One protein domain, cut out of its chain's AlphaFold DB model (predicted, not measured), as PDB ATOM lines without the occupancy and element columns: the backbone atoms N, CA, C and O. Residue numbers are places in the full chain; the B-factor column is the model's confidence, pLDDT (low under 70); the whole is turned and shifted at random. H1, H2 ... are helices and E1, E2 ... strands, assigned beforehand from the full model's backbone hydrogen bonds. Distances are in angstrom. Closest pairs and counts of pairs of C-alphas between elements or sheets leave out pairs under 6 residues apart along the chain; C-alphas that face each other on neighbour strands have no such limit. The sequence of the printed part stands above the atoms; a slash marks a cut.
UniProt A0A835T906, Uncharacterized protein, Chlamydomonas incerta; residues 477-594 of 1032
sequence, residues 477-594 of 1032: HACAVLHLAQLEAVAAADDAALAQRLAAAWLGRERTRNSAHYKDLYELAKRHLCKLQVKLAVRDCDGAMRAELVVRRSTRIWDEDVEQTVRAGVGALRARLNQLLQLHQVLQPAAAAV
ATOM      1  N   HIS A 477     -21.318  -4.856 -49.013       89.38
ATOM      2  CA  HIS A 477     -22.105  -3.730 -49.513       89.38
ATOM      3  C   HIS A 477     -23.453  -3.696 -48.791       89.38
ATOM      4  O   HIS A 477     -24.310  -4.526 -49.069       89.38
ATOM      5  N   ALA A 478     -23.649  -2.717 -47.905       92.44
ATOM      6  CA  ALA A 478     -24.922  -2.492 -47.224       92.44
ATOM      7  C   ALA A 478     -25.647  -1.289 -47.845       92.44
ATOM      8  O   ALA A 478     -25.031  -0.269 -48.181       92.44
ATOM      9  N   CYS A 479     -26.961  -1.407 -48.018       94.88
ATOM     10  CA  CYS A 479     -27.799  -0.404 -48.665       94.88
ATOM     11  C   CYS A 479     -29.165  -0.359 -47.981       94.88
ATOM     12  O   CYS A 479     -29.849  -1.374 -47.937       94.88
ATOM     13  N   ALA A 480     -29.582   0.817 -47.523       95.88
ATOM     14  CA  ALA A 480     -30.923   1.051 -46.996       95.88
ATOM     15  C   ALA A 480     -31.610   2.190 -47.755       95.88
ATOM     16  O   ALA A 480     -30.954   3.024 -48.390       95.88
ATOM     17  N   VAL A 481     -32.939   2.215 -47.693       94.62
ATOM     18  CA  VAL A 481     -33.779   3.225 -48.342       94.62
ATOM     19  C   VAL A 481     -34.643   3.892 -47.280       94.62
ATOM     20  O   VAL A 481     -35.388   3.223 -46.571       94.62
ATOM     21  N   LEU A 482     -34.536   5.214 -47.173       95.75
ATOM     22  CA  LEU A 482     -35.453   6.042 -46.399       95.75
ATOM     23  C   LEU A 482     -36.471   6.652 -47.369       95.75
ATOM     24  O   LEU A 482     -36.133   7.527 -48.169       95.75
ATOM     25  N   HIS A 483     -37.708   6.163 -47.313       95.00
ATOM     26  CA  HIS A 483     -38.828   6.704 -48.086       95.00
ATOM     27  C   HIS A 483     -39.365   7.965 -47.397       95.00
ATOM     28  O   HIS A 483     -39.507   7.970 -46.175       95.00
ATOM     29  N   LEU A 484     -39.705   9.019 -48.154       94.44
ATOM     30  CA  LEU A 484     -40.221  10.262 -47.551       94.44
ATOM     31  C   LEU A 484     -41.543  10.071 -46.780       94.44
ATOM     32  O   LEU A 484     -41.762  10.776 -45.803       94.44
ATOM     33  N   ALA A 485     -42.371   9.084 -47.143       93.94
ATOM     34  CA  ALA A 485     -43.575   8.711 -46.390       93.94
ATOM     35  C   ALA A 485     -43.301   8.244 -44.943       93.94
ATOM     36  O   ALA A 485     -44.195   8.279 -44.108       93.94
ATOM     37  N   GLN A 486     -42.076   7.802 -44.630       95.62
ATOM     38  CA  GLN A 486     -41.675   7.352 -43.287       95.62
ATOM     39  C   GLN A 486     -41.120   8.488 -42.409       95.62
ATOM     40  O   GLN A 486     -40.499   8.230 -41.375       95.62
ATOM     41  N   LEU A 487     -41.253   9.737 -42.852       96.50
ATOM     42  CA  LEU A 487     -40.911  10.913 -42.067       96.50
ATOM     43  C   LEU A 487     -42.122  11.304 -41.224       96.50
ATOM     44  O   LEU A 487     -43.191  11.554 -41.771       96.50
ATOM     45  N   GLU A 488     -41.951  11.393 -39.908       96.38
ATOM     46  CA  GLU A 488     -43.008  11.781 -38.957       96.38
ATOM     47  C   GLU A 488     -43.683  13.095 -39.371       96.38
ATOM     48  O   GLU A 488     -44.901  13.198 -39.331       96.38
ATOM     49  N   ALA A 489     -42.911  14.067 -39.871       93.81
ATOM     50  CA  ALA A 489     -43.446  15.343 -40.347       93.81
ATOM     51  C   ALA A 489     -44.309  15.222 -41.627       93.81
ATOM     52  O   ALA A 489     -45.142  16.087 -41.872       93.81
ATOM     53  N   VAL A 490     -44.116  14.174 -42.439       94.62
ATOM     54  CA  VAL A 490     -44.938  13.861 -43.628       94.62
ATOM     55  C   VAL A 490     -46.151  13.009 -43.244       94.62
ATOM     56  O   VAL A 490     -47.235  13.227 -43.769       94.62
ATOM     57  N   ALA A 491     -45.977  12.062 -42.319       95.31
ATOM     58  CA  ALA A 491     -47.035  11.177 -41.838       95.31
ATOM     59  C   ALA A 491     -48.042  11.871 -40.897       95.31
ATOM     60  O   ALA A 491     -49.165  11.398 -40.763       95.31
ATOM     61  N   ALA A 492     -47.649  12.979 -40.259       93.62
ATOM     62  CA  ALA A 492     -48.504  13.801 -39.397       93.62
ATOM     63  C   ALA A 492     -49.167  14.994 -40.121       93.62
ATOM     64  O   ALA A 492     -49.741  15.854 -39.460       93.62
ATOM     65  N   ALA A 493     -49.063  15.078 -41.453       94.56
ATOM     66  CA  ALA A 493     -49.734  16.098 -42.259       94.56
ATOM     67  C   ALA A 493     -51.074  15.571 -42.804       94.56
ATOM     68  O   ALA A 493     -51.148  14.417 -43.225       94.56
ATOM     69  N   ASP A 494     -52.101  16.427 -42.856       93.31
ATOM     70  CA  ASP A 494     -53.481  16.039 -43.209       93.31
ATOM     71  C   ASP A 494     -53.601  15.394 -44.605       93.31
ATOM     72  O   ASP A 494     -54.387  14.469 -44.804       93.31
ATOM     73  N   ASP A 495     -52.775  15.835 -45.562       93.12
ATOM     74  CA  ASP A 495     -52.526  15.139 -46.830       93.12
ATOM     75  C   ASP A 495     -51.053  14.703 -46.904       93.12
ATOM     76  O   ASP A 495     -50.174  15.431 -47.382       93.12
ATOM     77  N   ALA A 496     -50.791  13.472 -46.463       91.56
ATOM     78  CA  ALA A 496     -49.476  12.839 -46.530       91.56
ATOM     79  C   ALA A 496     -48.932  12.699 -47.973       91.56
ATOM     80  O   ALA A 496     -47.714  12.694 -48.180       91.56
ATOM     81  N   ALA A 497     -49.794  12.626 -48.995       89.19
ATOM     82  CA  ALA A 497     -49.387  12.495 -50.394       89.19
ATOM     83  C   ALA A 497     -48.984  13.847 -51.011       89.19
ATOM     84  O   ALA A 497     -48.052  13.914 -51.820       89.19
ATOM     85  N   LEU A 498     -49.640  14.948 -50.635       88.88
ATOM     86  CA  LEU A 498     -49.165  16.307 -50.912       88.88
ATOM     87  C   LEU A 498     -47.894  16.611 -50.111       88.88
ATOM     88  O   LEU A 498     -46.922  17.092 -50.692       88.88
ATOM     89  N   ALA A 499     -47.847  16.256 -48.826       92.69
ATOM     90  CA  ALA A 499     -46.670  16.435 -47.979       92.69
ATOM     91  C   ALA A 499     -45.436  15.697 -48.535       92.69
ATOM     92  O   ALA A 499     -44.362  16.292 -48.655       92.69
ATOM     93  N   GLN A 500     -45.586  14.447 -48.994       93.12
ATOM     94  CA  GLN A 500     -44.524  13.715 -49.696       93.12
ATOM     95  C   GLN A 500     -44.061  14.455 -50.961       93.12
ATOM     96  O   GLN A 500     -42.853  14.575 -51.192       93.12
ATOM     97  N   ARG A 501     -44.991  14.966 -51.781       88.88
ATOM     98  CA  ARG A 501     -44.672  15.716 -53.011       88.88
ATOM     99  C   ARG A 501     -43.941  17.032 -52.706       88.88
ATOM    100  O   ARG A 501     -42.960  17.349 -53.381       88.88
ATOM    101  N   LEU A 502     -44.335  17.755 -51.657       91.81
ATOM    102  CA  LEU A 502     -43.675  18.985 -51.203       91.81
ATOM    103  C   LEU A 502     -42.273  18.713 -50.637       91.81
ATOM    104  O   LEU A 502     -41.319  19.380 -51.049       91.81
ATOM    105  N   ALA A 503     -42.112  17.695 -49.786       94.00
ATOM    106  CA  ALA A 503     -40.810  17.263 -49.276       94.00
ATOM    107  C   ALA A 503     -39.866  16.811 -50.409       94.00
ATOM    108  O   ALA A 503     -38.688  17.177 -50.419       94.00
ATOM    109  N   ALA A 504     -40.380  16.082 -51.408       92.81
ATOM    110  CA  ALA A 504     -39.627  15.675 -52.594       92.81
ATOM    111  C   ALA A 504     -39.159  16.883 -53.423       92.81
ATOM    112  O   ALA A 504     -37.981  16.980 -53.779       92.81
ATOM    113  N   ALA A 505     -40.060  17.834 -53.688       89.94
ATOM    114  CA  ALA A 505     -39.760  19.050 -54.438       89.94
ATOM    115  C   ALA A 505     -38.816  20.001 -53.678       89.94
ATOM    116  O   ALA A 505     -38.005  20.695 -54.294       89.94
ATOM    117  N   TRP A 506     -38.893  20.060 -52.345       94.75
ATOM    118  CA  TRP A 506     -37.931  20.779 -51.505       94.75
ATOM    119  C   TRP A 506     -36.548  20.118 -51.568       94.75
ATOM    120  O   TRP A 506     -35.594  20.759 -52.003       94.75
ATOM    121  N   LEU A 507     -36.442  18.818 -51.275       94.44
ATOM    122  CA  LEU A 507     -35.165  18.094 -51.285       94.44
ATOM    123  C   LEU A 507     -34.496  18.100 -52.673       94.44
ATOM    124  O   LEU A 507     -33.270  18.190 -52.777       94.44
ATOM    125  N   GLY A 508     -35.289  18.058 -53.748       90.19
ATOM    126  CA  GLY A 508     -34.814  18.233 -55.122       90.19
ATOM    127  C   GLY A 508     -34.223  19.621 -55.387       90.19
ATOM    128  O   GLY A 508     -33.146  19.721 -55.984       90.19
ATOM    129  N   ARG A 509     -34.871  20.690 -54.900       90.75
ATOM    130  CA  ARG A 509     -34.366  22.071 -54.998       90.75
ATOM    131  C   ARG A 509     -33.085  22.258 -54.182       90.75
ATOM    132  O   ARG A 509     -32.099  22.745 -54.731       90.75
ATOM    133  N   GLU A 510     -33.058  21.792 -52.937       94.56
ATOM    134  CA  GLU A 510     -31.904  21.912 -52.034       94.56
ATOM    135  C   GLU A 510     -30.668  21.174 -52.556       94.56
ATOM    136  O   GLU A 510     -29.562  21.723 -52.575       94.56
ATOM    137  N   ARG A 511     -30.861  19.960 -53.087       93.69
ATOM    138  CA  ARG A 511     -29.815  19.206 -53.788       93.69
ATOM    139  C   ARG A 511     -29.309  19.930 -55.032       93.69
ATOM    140  O   ARG A 511     -28.101  19.971 -55.255       93.69
ATOM    141  N   THR A 512     -30.209  20.469 -55.853       88.00
ATOM    142  CA  THR A 512     -29.845  21.139 -57.115       88.00
ATOM    143  C   THR A 512     -29.093  22.446 -56.855       88.00
ATOM    144  O   THR A 512     -28.139  22.752 -57.563       88.00
ATOM    145  N   ARG A 513     -29.458  23.171 -55.789       91.25
ATOM    146  CA  ARG A 513     -28.751  24.366 -55.297       91.25
ATOM    147  C   ARG A 513     -27.472  24.050 -54.508       91.25
ATOM    148  O   ARG A 513     -26.699  24.966 -54.242       91.25
ATOM    149  N   ASN A 514     -27.233  22.788 -54.135       92.31
ATOM    150  CA  ASN A 514     -26.142  22.364 -53.245       92.31
ATOM    151  C   ASN A 514     -26.099  23.200 -51.943       92.31
ATOM    152  O   ASN A 514     -25.058  23.751 -51.554       92.31
ATOM    153  N   SER A 515     -27.274  23.349 -51.322       95.69
ATOM    154  CA  SER A 515     -27.511  24.242 -50.184       95.69
ATOM    155  C   SER A 515     -26.771  23.815 -48.912       95.69
ATOM    156  O   SER A 515     -26.238  22.706 -48.819       95.69
ATOM    157  N   ALA A 516     -26.765  24.686 -47.898       95.62
ATOM    158  CA  ALA A 516     -26.261  24.344 -46.569       95.62
ATOM    159  C   ALA A 516     -26.993  23.122 -45.976       95.62
ATOM    160  O   ALA A 516     -26.342  22.223 -45.455       95.62
ATOM    161  N   HIS A 517     -28.316  23.033 -46.142       96.12
ATOM    162  CA  HIS A 517     -29.123  21.916 -45.642       96.12
ATOM    163  C   HIS A 517     -28.828  20.601 -46.379       96.12
ATOM    164  O   HIS A 517     -28.704  19.554 -45.745       96.12
ATOM    165  N   TYR A 518     -28.626  20.638 -47.701       96.50
ATOM    166  CA  TYR A 518     -28.207  19.446 -48.444       96.50
ATOM    167  C   TYR A 518     -26.779  19.000 -48.083       96.50
ATOM    168  O   TYR A 518     -26.523  17.802 -47.948       96.50
ATOM    169  N   LYS A 519     -25.852  19.949 -47.888       95.12
ATOM    170  CA  LYS A 519     -24.483  19.669 -47.424       95.12
ATOM    171  C   LYS A 519     -24.466  19.062 -46.024       95.12
ATOM    172  O   LYS A 519     -23.730  18.111 -45.807       95.12
ATOM    173  N   ASP A 520     -25.294  19.564 -45.115       96.88
ATOM    174  CA  ASP A 520     -25.440  19.044 -43.754       96.88
ATOM    175  C   ASP A 520     -25.970  17.599 -43.750       96.88
ATOM    176  O   ASP A 520     -25.351  16.721 -43.153       96.88
ATOM    177  N   LEU A 521     -27.019  17.296 -44.527       97.00
ATOM    178  CA  LEU A 521     -27.493  15.916 -44.727       97.00
ATOM    179  C   LEU A 521     -26.410  15.008 -45.349       97.00
ATOM    180  O   LEU A 521     -26.259  13.851 -44.953       97.00
ATOM    181  N   TYR A 522     -25.630  15.514 -46.308       96.25
ATOM    182  CA  TYR A 522     -24.535  14.757 -46.922       96.25
ATOM    183  C   TYR A 522     -23.379  14.489 -45.942       96.25
ATOM    184  O   TYR A 522     -22.863  13.372 -45.885       96.25
ATOM    185  N   GLU A 523     -22.988  15.487 -45.148       96.62
ATOM    186  CA  GLU A 523     -21.956  15.356 -44.120       96.62
ATOM    187  C   GLU A 523     -22.412  14.472 -42.956       96.62
ATOM    188  O   GLU A 523     -21.620  13.673 -42.464       96.62
ATOM    189  N   LEU A 524     -23.691  14.511 -42.573       96.81
ATOM    190  CA  LEU A 524     -24.267  13.594 -41.589       96.81
ATOM    191  C   LEU A 524     -24.164  12.135 -42.060       96.81
ATOM    192  O   LEU A 524     -23.644  11.290 -41.334       96.81
ATOM    193  N   ALA A 525     -24.543  11.845 -43.311       96.31
ATOM    194  CA  ALA A 525     -24.344  10.517 -43.900       96.31
ATOM    195  C   ALA A 525     -22.858  10.098 -43.905       96.31
ATOM    196  O   ALA A 525     -22.530   8.958 -43.572       96.31
ATOM    197  N   LYS A 526     -21.956  11.033 -44.232       94.88
ATOM    198  CA  LYS A 526     -20.501  10.824 -44.275       94.88
ATOM    199  C   LYS A 526     -19.873  10.604 -42.891       94.88
ATOM    200  O   LYS A 526     -18.949   9.798 -42.801       94.88
ATOM    201  N   ARG A 527     -20.390  11.221 -41.817       95.69
ATOM    202  CA  ARG A 527     -20.007  10.917 -40.418       95.69
ATOM    203  C   ARG A 527     -20.318   9.462 -40.063       95.69
ATOM    204  O   ARG A 527     -19.470   8.783 -39.500       95.69
ATOM    205  N   HIS A 528     -21.468   8.949 -40.499       94.44
ATOM    206  CA  HIS A 528     -21.813   7.524 -40.406       94.44
ATOM    207  C   HIS A 528     -21.155   6.661 -41.504       94.44
ATOM    208  O   HIS A 528     -21.657   5.592 -41.836       94.44
ATOM    209  N   LEU A 529     -20.047   7.111 -42.110       94.25
ATOM    210  CA  LEU A 529     -19.276   6.390 -43.137       94.25
ATOM    211  C   LEU A 529     -20.120   5.891 -44.333       94.25
ATOM    212  O   LEU A 529     -19.752   4.935 -45.021       94.25
ATOM    213  N   CYS A 530     -21.249   6.555 -44.591       94.94
ATOM    214  CA  CYS A 530     -22.217   6.223 -45.627       94.94
ATOM    215  C   CYS A 530     -22.208   7.254 -46.761       94.94
ATOM    216  O   CYS A 530     -21.907   8.434 -46.589       94.94
ATOM    217  N   LYS A 531     -22.609   6.807 -47.950       94.31
ATOM    218  CA  LYS A 531     -22.830   7.645 -49.123       94.31
ATOM    219  C   LYS A 531     -24.322   7.869 -49.335       94.31
ATOM    220  O   LYS A 531     -25.054   6.922 -49.623       94.31
ATOM    221  N   LEU A 532     -24.745   9.128 -49.253       94.88
ATOM    222  CA  LEU A 532     -26.104   9.548 -49.579       94.88
ATOM    223  C   LEU A 532     -26.317   9.588 -51.104       94.88
ATOM    224  O   LEU A 532     -25.519  10.168 -51.846       94.88
ATOM    225  N   GLN A 533     -27.410   8.989 -51.575       92.62
ATOM    226  CA  GLN A 533     -27.905   9.085 -52.947       92.62
ATOM    227  C   GLN A 533     -29.410   9.390 -52.931       92.62
ATOM    228  O   GLN A 533     -30.232   8.484 -52.822       92.62
ATOM    229  N   VAL A 534     -29.788  10.661 -53.089       91.31
ATOM    230  CA  VAL A 534     -31.199  11.015 -53.316       91.31
ATOM    231  C   VAL A 534     -31.625  10.509 -54.698       91.31
ATOM    232  O   VAL A 534     -31.008  10.858 -55.711       91.31
ATOM    233  N   LYS A 535     -32.697   9.722 -54.752       90.06
ATOM    234  CA  LYS A 535     -33.432   9.395 -55.971       90.06
ATOM    235  C   LYS A 535     -34.787  10.095 -55.925       90.06
ATOM    236  O   LYS A 535     -35.525   9.964 -54.954       90.06
ATOM    237  N   LEU A 536     -35.113  10.807 -56.993       84.62
ATOM    238  CA  LEU A 536     -36.468  11.270 -57.262       84.62
ATOM    239  C   LEU A 536     -36.937  10.436 -58.450       84.62
ATOM    240  O   LEU A 536     -36.338  10.532 -59.521       84.62
ATOM    241  N   ALA A 537     -37.905   9.551 -58.231       72.81
ATOM    242  CA  ALA A 537     -38.423   8.650 -59.246       72.81
ATOM    243  C   ALA A 537     -39.869   9.039 -59.571       72.81
ATOM    244  O   ALA A 537     -40.778   8.862 -58.761       72.81
ATOM    245  N   VAL A 538     -40.077   9.551 -60.782       59.41
ATOM    246  CA  VAL A 538     -41.407   9.578 -61.399       59.41
ATOM    247  C   VAL A 538     -41.634   8.166 -61.931       59.41
ATOM    248  O   VAL A 538     -41.148   7.824 -63.007       59.41
ATOM    249  N   ARG A 539     -42.200   7.296 -61.089       52.62
ATOM    250  CA  ARG A 539     -42.335   5.862 -61.378       52.62
ATOM    251  C   ARG A 539     -43.459   5.218 -60.565       52.62
ATOM    252  O   ARG A 539     -43.188   4.409 -59.689       52.62
ATOM    253  N   ASP A 540     -44.678   5.604 -60.906       47.88
ATOM    254  CA  ASP A 540     -45.926   4.844 -60.781       47.88
ATOM    255  C   ASP A 540     -46.844   5.348 -61.914       47.88
ATOM    256  O   ASP A 540     -46.688   6.489 -62.364       47.88
ATOM    257  N   CYS A 541     -47.769   4.515 -62.401       45.03
ATOM    258  CA  CYS A 541     -48.681   4.865 -63.502       45.03
ATOM    259  C   CYS A 541     -49.597   6.051 -63.150       45.03
ATOM    260  O   CYS A 541     -49.947   6.852 -64.011       45.03
ATOM    261  N   ASP A 542     -49.896   6.206 -61.861       54.97
ATOM    262  CA  ASP A 542     -50.864   7.160 -61.304       54.97
ATOM    263  C   ASP A 542     -50.277   8.575 -61.100       54.97
ATOM    264  O   ASP A 542     -50.817   9.399 -60.360       54.97
ATOM    265  N   GLY A 543     -49.104   8.860 -61.681       59.00
ATOM    266  CA  GLY A 543     -48.403  10.145 -61.544       59.00
ATOM    267  C   GLY A 543     -47.788  10.409 -60.160       59.00
ATOM    268  O   GLY A 543     -47.237  11.488 -59.917       59.00
ATOM    269  N   ALA A 544     -47.842   9.443 -59.238       61.38
ATOM    270  CA  ALA A 544     -47.295   9.574 -57.892       61.38
ATOM    271  C   ALA A 544     -45.752   9.638 -57.903       61.38
ATOM    272  O   ALA A 544     -45.058   8.697 -58.288       61.38
ATOM    273  N   MET A 545     -45.176  10.752 -57.435       66.00
ATOM    274  CA  MET A 545     -43.720  10.859 -57.278       66.00
ATOM    275  C   MET A 545     -43.241  10.112 -56.030       66.00
ATOM    276  O   MET A 545     -43.458  10.567 -54.900       66.00
ATOM    277  N   ARG A 546     -42.501   9.013 -56.225       75.94
ATOM    278  CA  ARG A 546     -41.748   8.348 -55.152       75.94
ATOM    279  C   ARG A 546     -40.368   8.979 -55.008       75.94
ATOM    280  O   ARG A 546     -39.536   8.950 -55.916       75.94
ATOM    281  N   ALA A 547     -40.105   9.538 -53.834       78.50
ATOM    282  CA  ALA A 547     -38.811  10.103 -53.479       78.50
ATOM    283  C   ALA A 547     -38.150   9.274 -52.371       78.50
ATOM    284  O   ALA A 547     -38.749   8.986 -51.332       78.50
ATOM    285  N   GLU A 548     -36.898   8.896 -52.616       89.44
ATOM    286  CA  GLU A 548     -36.129   7.950 -51.811       89.44
ATOM    287  C   GLU A 548     -34.747   8.523 -51.488       89.44
ATOM    288  O   GLU A 548     -34.003   8.946 -52.379       89.44
ATOM    289  N   LEU A 549     -34.344   8.470 -50.220       87.94
ATOM    290  CA  LEU A 549     -32.963   8.705 -49.816       87.94
ATOM    291  C   LEU A 549     -32.280   7.347 -49.665       87.94
ATOM    292  O   LEU A 549     -32.496   6.630 -48.690       87.94
ATOM    293  N   VAL A 550     -31.457   6.981 -50.646       90.94
ATOM    294  CA  VAL A 550     -30.726   5.712 -50.641       90.94
ATOM    295  C   VAL A 550     -29.372   5.914 -49.970       90.94
ATOM    296  O   VAL A 550     -28.550   6.708 -50.429       90.94
ATOM    297  N   VAL A 551     -29.137   5.188 -48.881       89.50
ATOM    298  CA  VAL A 551     -27.950   5.296 -48.024       89.50
ATOM    299  C   VAL A 551     -27.107   4.039 -48.206       89.50
ATOM    300  O   VAL A 551     -27.605   2.927 -48.046       89.50
ATOM    301  N   ARG A 552     -25.836   4.197 -48.600       92.06
ATOM    302  CA  ARG A 552     -24.965   3.076 -49.002       92.06
ATOM    303  C   ARG A 552     -23.613   3.098 -48.307       92.06
ATOM    304  O   ARG A 552     -22.885   4.081 -48.435       92.06
ATOM    305  N   ARG A 553     -23.231   1.989 -47.673       89.69
ATOM    306  CA  ARG A 553     -21.886   1.754 -47.122       89.69
ATOM    307  C   ARG A 553     -21.197   0.636 -47.910       89.69
ATOM    308  O   ARG A 553     -21.825  -0.343 -48.310       89.69
ATOM    309  N   SER A 554     -19.904   0.797 -48.174       84.75
ATOM    310  CA  SER A 554     -19.087  -0.207 -48.865       84.75
ATOM    311  C   SER A 554     -17.699  -0.261 -48.247       84.75
ATOM    312  O   SER A 554     -16.924   0.687 -48.397       84.75
ATOM    313  N   THR A 555     -17.395  -1.353 -47.560       84.12
ATOM    314  CA  THR A 555     -16.199  -1.508 -46.720       84.12
ATOM    315  C   THR A 555     -15.435  -2.780 -47.088       84.12
ATOM    316  O   THR A 555     -15.857  -3.566 -47.944       84.12
ATOM    317  N   ARG A 556     -14.256  -2.969 -46.488       73.50
ATOM    318  CA  ARG A 556     -13.415  -4.155 -46.692       73.50
ATOM    319  C   ARG A 556     -13.349  -4.982 -45.411       73.50
ATOM    320  O   ARG A 556     -12.365  -4.874 -44.695       73.50
ATOM    321  N   ILE A 557     -14.372  -5.810 -45.189       61.28
ATOM    322  CA  ILE A 557     -14.434  -6.969 -44.266       61.28
ATOM    323  C   ILE A 557     -14.246  -6.714 -42.759       61.28
ATOM    324  O   ILE A 557     -15.013  -7.278 -41.992       61.28
ATOM    325  N   TRP A 558     -13.312  -5.866 -42.335       70.62
ATOM    326  CA  TRP A 558     -12.955  -5.613 -40.929       70.62
ATOM    327  C   TRP A 558     -13.864  -4.592 -40.214       70.62
ATOM    328  O   TRP A 558     -13.608  -4.220 -39.078       70.62
ATOM    329  N   ASP A 559     -14.919  -4.127 -40.886       73.62
ATOM    330  CA  ASP A 559     -16.039  -3.412 -40.268       73.62
ATOM    331  C   ASP A 559     -17.102  -4.444 -39.878       73.62
ATOM    332  O   ASP A 559     -17.842  -4.904 -40.754       73.62
ATOM    333  N   GLU A 560     -17.170  -4.822 -38.600       67.44
ATOM    334  CA  GLU A 560     -17.988  -5.969 -38.175       67.44
ATOM    335  C   GLU A 560     -19.499  -5.743 -38.325       67.44
ATOM    336  O   GLU A 560     -20.186  -6.670 -38.752       67.44
ATOM    337  N   ASP A 561     -20.015  -4.520 -38.117       88.06
ATOM    338  CA  ASP A 561     -21.423  -4.200 -38.405       88.06
ATOM    339  C   ASP A 561     -21.616  -3.028 -39.393       88.06
ATOM    340  O   ASP A 561     -21.915  -1.869 -39.068       88.06
ATOM    341  N   VAL A 562     -21.479  -3.372 -40.676       90.75
ATOM    342  CA  VAL A 562     -21.781  -2.488 -41.812       90.75
ATOM    343  C   VAL A 562     -23.270  -2.093 -41.845       90.75
ATOM    344  O   VAL A 562     -23.597  -1.001 -42.313       90.75
ATOM    345  N   GLU A 563     -24.172  -2.934 -41.331       91.50
ATOM    346  CA  GLU A 563     -25.624  -2.737 -41.410       91.50
ATOM    347  C   GLU A 563     -26.168  -1.863 -40.283       91.50
ATOM    348  O   GLU A 563     -26.977  -0.979 -40.542       91.50
ATOM    349  N   GLN A 564     -25.721  -2.038 -39.039       92.88
ATOM    350  CA  GLN A 564     -25.982  -1.121 -37.924       92.88
ATOM    351  C   GLN A 564     -25.436   0.267 -38.245       92.88
ATOM    352  O   GLN A 564     -26.119   1.254 -37.991       92.88
ATOM    353  N   THR A 565     -24.276   0.357 -38.905       92.06
ATOM    354  CA  THR A 565     -23.753   1.648 -39.372       92.06
ATOM    355  C   THR A 565     -24.702   2.323 -40.376       92.06
ATOM    356  O   THR A 565     -24.986   3.516 -40.257       92.06
ATOM    357  N   VAL A 566     -25.240   1.571 -41.348       94.56
ATOM    358  CA  VAL A 566     -26.228   2.095 -42.312       94.56
ATOM    359  C   VAL A 566     -27.562   2.428 -41.632       94.56
ATOM    360  O   VAL A 566     -28.135   3.476 -41.925       94.56
ATOM    361  N   ARG A 567     -28.035   1.596 -40.694       95.38
ATOM    362  CA  ARG A 567     -29.244   1.835 -39.883       95.38
ATOM    363  C   ARG A 567     -29.111   3.116 -39.048       95.38
ATOM    364  O   ARG A 567     -30.009   3.953 -39.092       95.38
ATOM    365  N   ALA A 568     -27.977   3.322 -38.377       94.50
ATOM    366  CA  ALA A 568     -27.672   4.542 -37.629       94.50
ATOM    367  C   ALA A 568     -27.624   5.778 -38.544       94.50
ATOM    368  O   ALA A 568     -28.245   6.795 -38.239       94.50
ATOM    369  N   GLY A 569     -26.973   5.669 -39.710       95.06
ATOM    370  CA  GLY A 569     -26.959   6.729 -40.719       95.06
ATOM    371  C   GLY A 569     -28.355   7.095 -41.235       95.06
ATOM    372  O   GLY A 569     -28.664   8.277 -41.374       95.06
ATOM    373  N   VAL A 570     -29.226   6.106 -41.466       96.62
ATOM    374  CA  VAL A 570     -30.640   6.325 -41.828       96.62
ATOM    375  C   VAL A 570     -31.424   6.980 -40.690       96.62
ATOM    376  O   VAL A 570     -32.185   7.908 -40.954       96.62
ATOM    377  N   GLY A 571     -31.228   6.551 -39.439       96.81
ATOM    378  CA  GLY A 571     -31.883   7.145 -38.268       96.81
ATOM    379  C   GLY A 571     -31.527   8.622 -38.084       96.81
ATOM    380  O   GLY A 571     -32.418   9.466 -37.983       96.81
ATOM    381  N   ALA A 572     -30.235   8.954 -38.148       96.75
ATOM    382  CA  ALA A 572     -29.756  10.332 -38.072       96.75
ATOM    383  C   ALA A 572     -30.295  11.200 -39.227       96.75
ATOM    384  O   ALA A 572     -30.763  12.318 -39.002       96.75
ATOM    385  N   LEU A 573     -30.297  10.671 -40.459       97.00
ATOM    386  CA  LEU A 573     -30.882  11.345 -41.623       97.00
ATOM    387  C   LEU A 573     -32.393  11.573 -41.475       97.00
ATOM    388  O   LEU A 573     -32.858  12.657 -41.817       97.00
ATOM    389  N   ARG A 574     -33.153  10.598 -40.953       97.62
ATOM    390  CA  ARG A 574     -34.598  10.727 -40.690       97.62
ATOM    391  C   ARG A 574     -34.870  11.859 -39.698       97.62
ATOM    392  O   ARG A 574     -35.632  12.766 -40.023       97.62
ATOM    393  N   ALA A 575     -34.202  11.847 -38.544       97.06
ATOM    394  CA  ALA A 575     -34.378  12.862 -37.506       97.06
ATOM    395  C   ALA A 575     -34.030  14.275 -38.009       97.06
ATOM    396  O   ALA A 575     -34.812  15.214 -37.844       97.06
ATOM    397  N   ARG A 576     -32.890  14.434 -38.699       97.19
ATOM    398  CA  ARG A 576     -32.482  15.737 -39.240       97.19
ATOM    399  C   ARG A 576     -33.393  16.218 -40.372       97.19
ATOM    400  O   ARG A 576     -33.638  17.416 -40.477       97.19
ATOM    401  N   LEU A 577     -33.921  15.315 -41.200       96.56
ATOM    402  CA  LEU A 577     -34.841  15.675 -42.278       96.56
ATOM    403  C   LEU A 577     -36.230  16.070 -41.747       96.56
ATOM    404  O   LEU A 577     -36.776  17.053 -42.240       96.56
ATOM    405  N   ASN A 578     -36.750  15.410 -40.700       96.44
ATOM    406  CA  ASN A 578     -37.943  15.873 -39.967       96.44
ATOM    407  C   ASN A 578     -37.757  17.316 -39.471       96.44
ATOM    408  O   ASN A 578     -38.561  18.189 -39.794       96.44
ATOM    409  N   GLN A 579     -36.656  17.582 -38.757       96.19
ATOM    410  CA  GLN A 579     -36.350  18.909 -38.214       96.19
ATOM    411  C   GLN A 579     -36.253  19.987 -39.308       96.19
ATOM    412  O   GLN A 579     -36.733  21.102 -39.122       96.19
ATOM    413  N   LEU A 580     -35.646  19.671 -40.457       96.19
ATOM    414  CA  LEU A 580     -35.516  20.614 -41.571       96.19
ATOM    415  C   LEU A 580     -36.858  20.897 -42.264       96.19
ATOM    416  O   LEU A 580     -37.115  22.045 -42.617       96.19
ATOM    417  N   LEU A 581     -37.722  19.890 -42.428       95.31
ATOM    418  CA  LEU A 581     -39.055  20.063 -43.020       95.31
ATOM    419  C   LEU A 581     -39.984  20.890 -42.114       95.31
ATOM    420  O   LEU A 581     -40.755  21.702 -42.626       95.31
ATOM    421  N   GLN A 582     -39.858  20.734 -40.790       93.38
ATOM    422  CA  GLN A 582     -40.530  21.572 -39.789       93.38
ATOM    423  C   GLN A 582     -40.001  23.015 -39.806       93.38
ATOM    424  O   GLN A 582     -40.784  23.951 -39.947       93.38
ATOM    425  N   LEU A 583     -38.677  23.207 -39.721       94.12
ATOM    426  CA  LEU A 583     -38.038  24.532 -39.652       94.12
ATOM    427  C   LEU A 583     -38.313  25.395 -40.891       94.12
ATOM    428  O   LEU A 583     -38.514  26.598 -40.765       94.12
ATOM    429  N   HIS A 584     -38.340  24.790 -42.080       88.38
ATOM    430  CA  HIS A 584     -38.656  25.482 -43.336       88.38
ATOM    431  C   HIS A 584     -40.162  25.558 -43.640       88.38
ATOM    432  O   HIS A 584     -40.526  25.967 -44.739       88.38
ATOM    433  N   GLN A 585     -41.029  25.119 -42.715       88.00
ATOM    434  CA  GLN A 585     -42.494  25.060 -42.874       88.00
ATOM    435  C   GLN A 585     -42.955  24.374 -44.178       88.00
ATOM    436  O   GLN A 585     -44.055  24.605 -44.671       88.00
ATOM    437  N   VAL A 586     -42.129  23.473 -44.733       81.75
ATOM    438  CA  VAL A 586     -42.333  22.831 -46.051       81.75
ATOM    439  C   VAL A 586     -43.653  22.065 -46.106       81.75
ATOM    440  O   VAL A 586     -44.230  21.882 -47.177       81.75
ATOM    441  N   LEU A 587     -44.091  21.604 -44.934       80.81
ATOM    442  CA  LEU A 587     -45.255  20.762 -44.702       80.81
ATOM    443  C   LEU A 587     -46.341  21.477 -43.887       80.81
ATOM    444  O   LEU A 587     -47.150  20.811 -43.256       80.81
ATOM    445  N   GLN A 588     -46.372  22.815 -43.899       76.44
ATOM    446  CA  GLN A 588     -47.592  23.583 -43.629       76.44
ATOM    447  C   GLN A 588     -48.213  23.946 -44.988       76.44
ATOM    448  O   GLN A 588     -47.805  24.931 -45.609       76.44
ATOM    449  N   PRO A 589     -49.125  23.120 -45.534       58.00
ATOM    450  CA  PRO A 589     -49.486  23.191 -46.935       58.00
ATOM    451  C   PRO A 589     -50.795  23.952 -47.117       58.00
ATOM    452  O   PRO A 589     -51.791  23.639 -46.476       58.00
ATOM    453  N   ALA A 590     -50.810  24.876 -48.075       51.00
ATOM    454  CA  ALA A 590     -51.996  25.441 -48.722       51.00
ATOM    455  C   ALA A 590     -53.043  26.171 -47.853       51.00
ATOM    456  O   ALA A 590     -53.430  27.252 -48.265       51.00
ATOM    457  N   ALA A 591     -53.492  25.685 -46.691       48.47
ATOM    458  CA  ALA A 591     -54.630  26.226 -45.940       48.47
ATOM    459  C   ALA A 591     -54.539  27.743 -45.697       48.47
ATOM    460  O   ALA A 591     -55.478  28.460 -46.016       48.47
ATOM    461  N   ALA A 592     -53.389  28.259 -45.246       56.34
ATOM    462  CA  ALA A 592     -53.188  29.702 -45.073       56.34
ATOM    463  C   ALA A 592     -53.163  30.483 -46.406       56.34
ATOM    464  O   ALA A 592     -53.660  31.602 -46.476       56.34
ATOM    465  N   ALA A 593     -52.621  29.897 -47.479       59.12
ATOM    466  CA  ALA A 593     -52.535  30.530 -48.800       59.12
ATOM    467  C   ALA A 593     -53.862  30.468 -49.583       59.12
ATOM    468  O   ALA A 593     -54.173  31.384 -50.335       59.12
ATOM    469  N   VAL A 594     -54.653  29.412 -49.382       59.97
ATOM    470  CA  VAL A 594     -55.999  29.228 -49.936       59.97
ATOM    471  C   VAL A 594     -57.001  30.054 -49.141       59.97
ATOM    472  O   VAL A 594     -57.811  30.724 -49.758       59.97
TER     473      VAL A 594
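What this domain is: This is residues 477 to 594 of the 1032 residues of an uncharacterized protein of Chlamydomonas incerta (UniProt A0A835T906). A twisted wall of three antiparallel strands, in the order E1, E3, E2, has helices H4, H3 and H2 over one face, two layers in all. H4 and H3 run side by side, H2 stands about perpendicular to both, short H1 touches H2 and H4, and short H5 lies off at one end of the long axis. The printed part has 118 residues with five named helices and three named strands, in the order E1 H1 H2 H3 E2 E3 H4 H5, mixed in class. It is compact, with a radius of gyration of the C-alphas of 15.0 A, yet elongated, spanning 56 by 32 by 26 A.

How they stand to each other: Inner strand E3, residues 545 to 555, has antiparallel neighbours E1, residues 477 to 483, with N 480 and O 551 2.9 A apart, and E2, residues 531 to 538, with N 533 and O 550 2.8 A apart, both within hydrogen-bond range. E2 and E3 form a hairpin. H4, residues 562 to 583, lies over E1 and E3 at a height over the sheet of 9.0 A. H3, residues 516 to 527, touches H4 at a shallow tilt of 19 degrees, opposite ways, closest at C-alphas 525 and 569, 5.6 A. H2, residues 496 to 513, lies over E3 and E2 on the same face. H1, residues 488 to 491, touches H4, closest at C-alphas 489 and 578, 5.5 A. H5, residues 591 to 594, is apart from H4. Every O i to N i+4 pair is within hydrogen-bond range in H2, H3 and H4; H1 and H5 are too short for one.

Where its parts are: E1 begins at C-alpha 477 (-22.105, -3.730, -49.513) and is 19.8 A long; E2 is 22.4 A and E3 32.0 A. H2 measures 25.3 A, H3 16.0 A and H4 31.6 A, while H1 and H5 have four residues each. H5 ends at C-alpha 594 (-55.999, 29.228, -49.936).

The domain as a whole: The C-alphas farthest apart, of Trp 558 and Val 594, are 56.1 A apart. The printed part has no cut and no long link. Confidence is under 70 at residues 538 to 545, 557, 560 and 589 to 594.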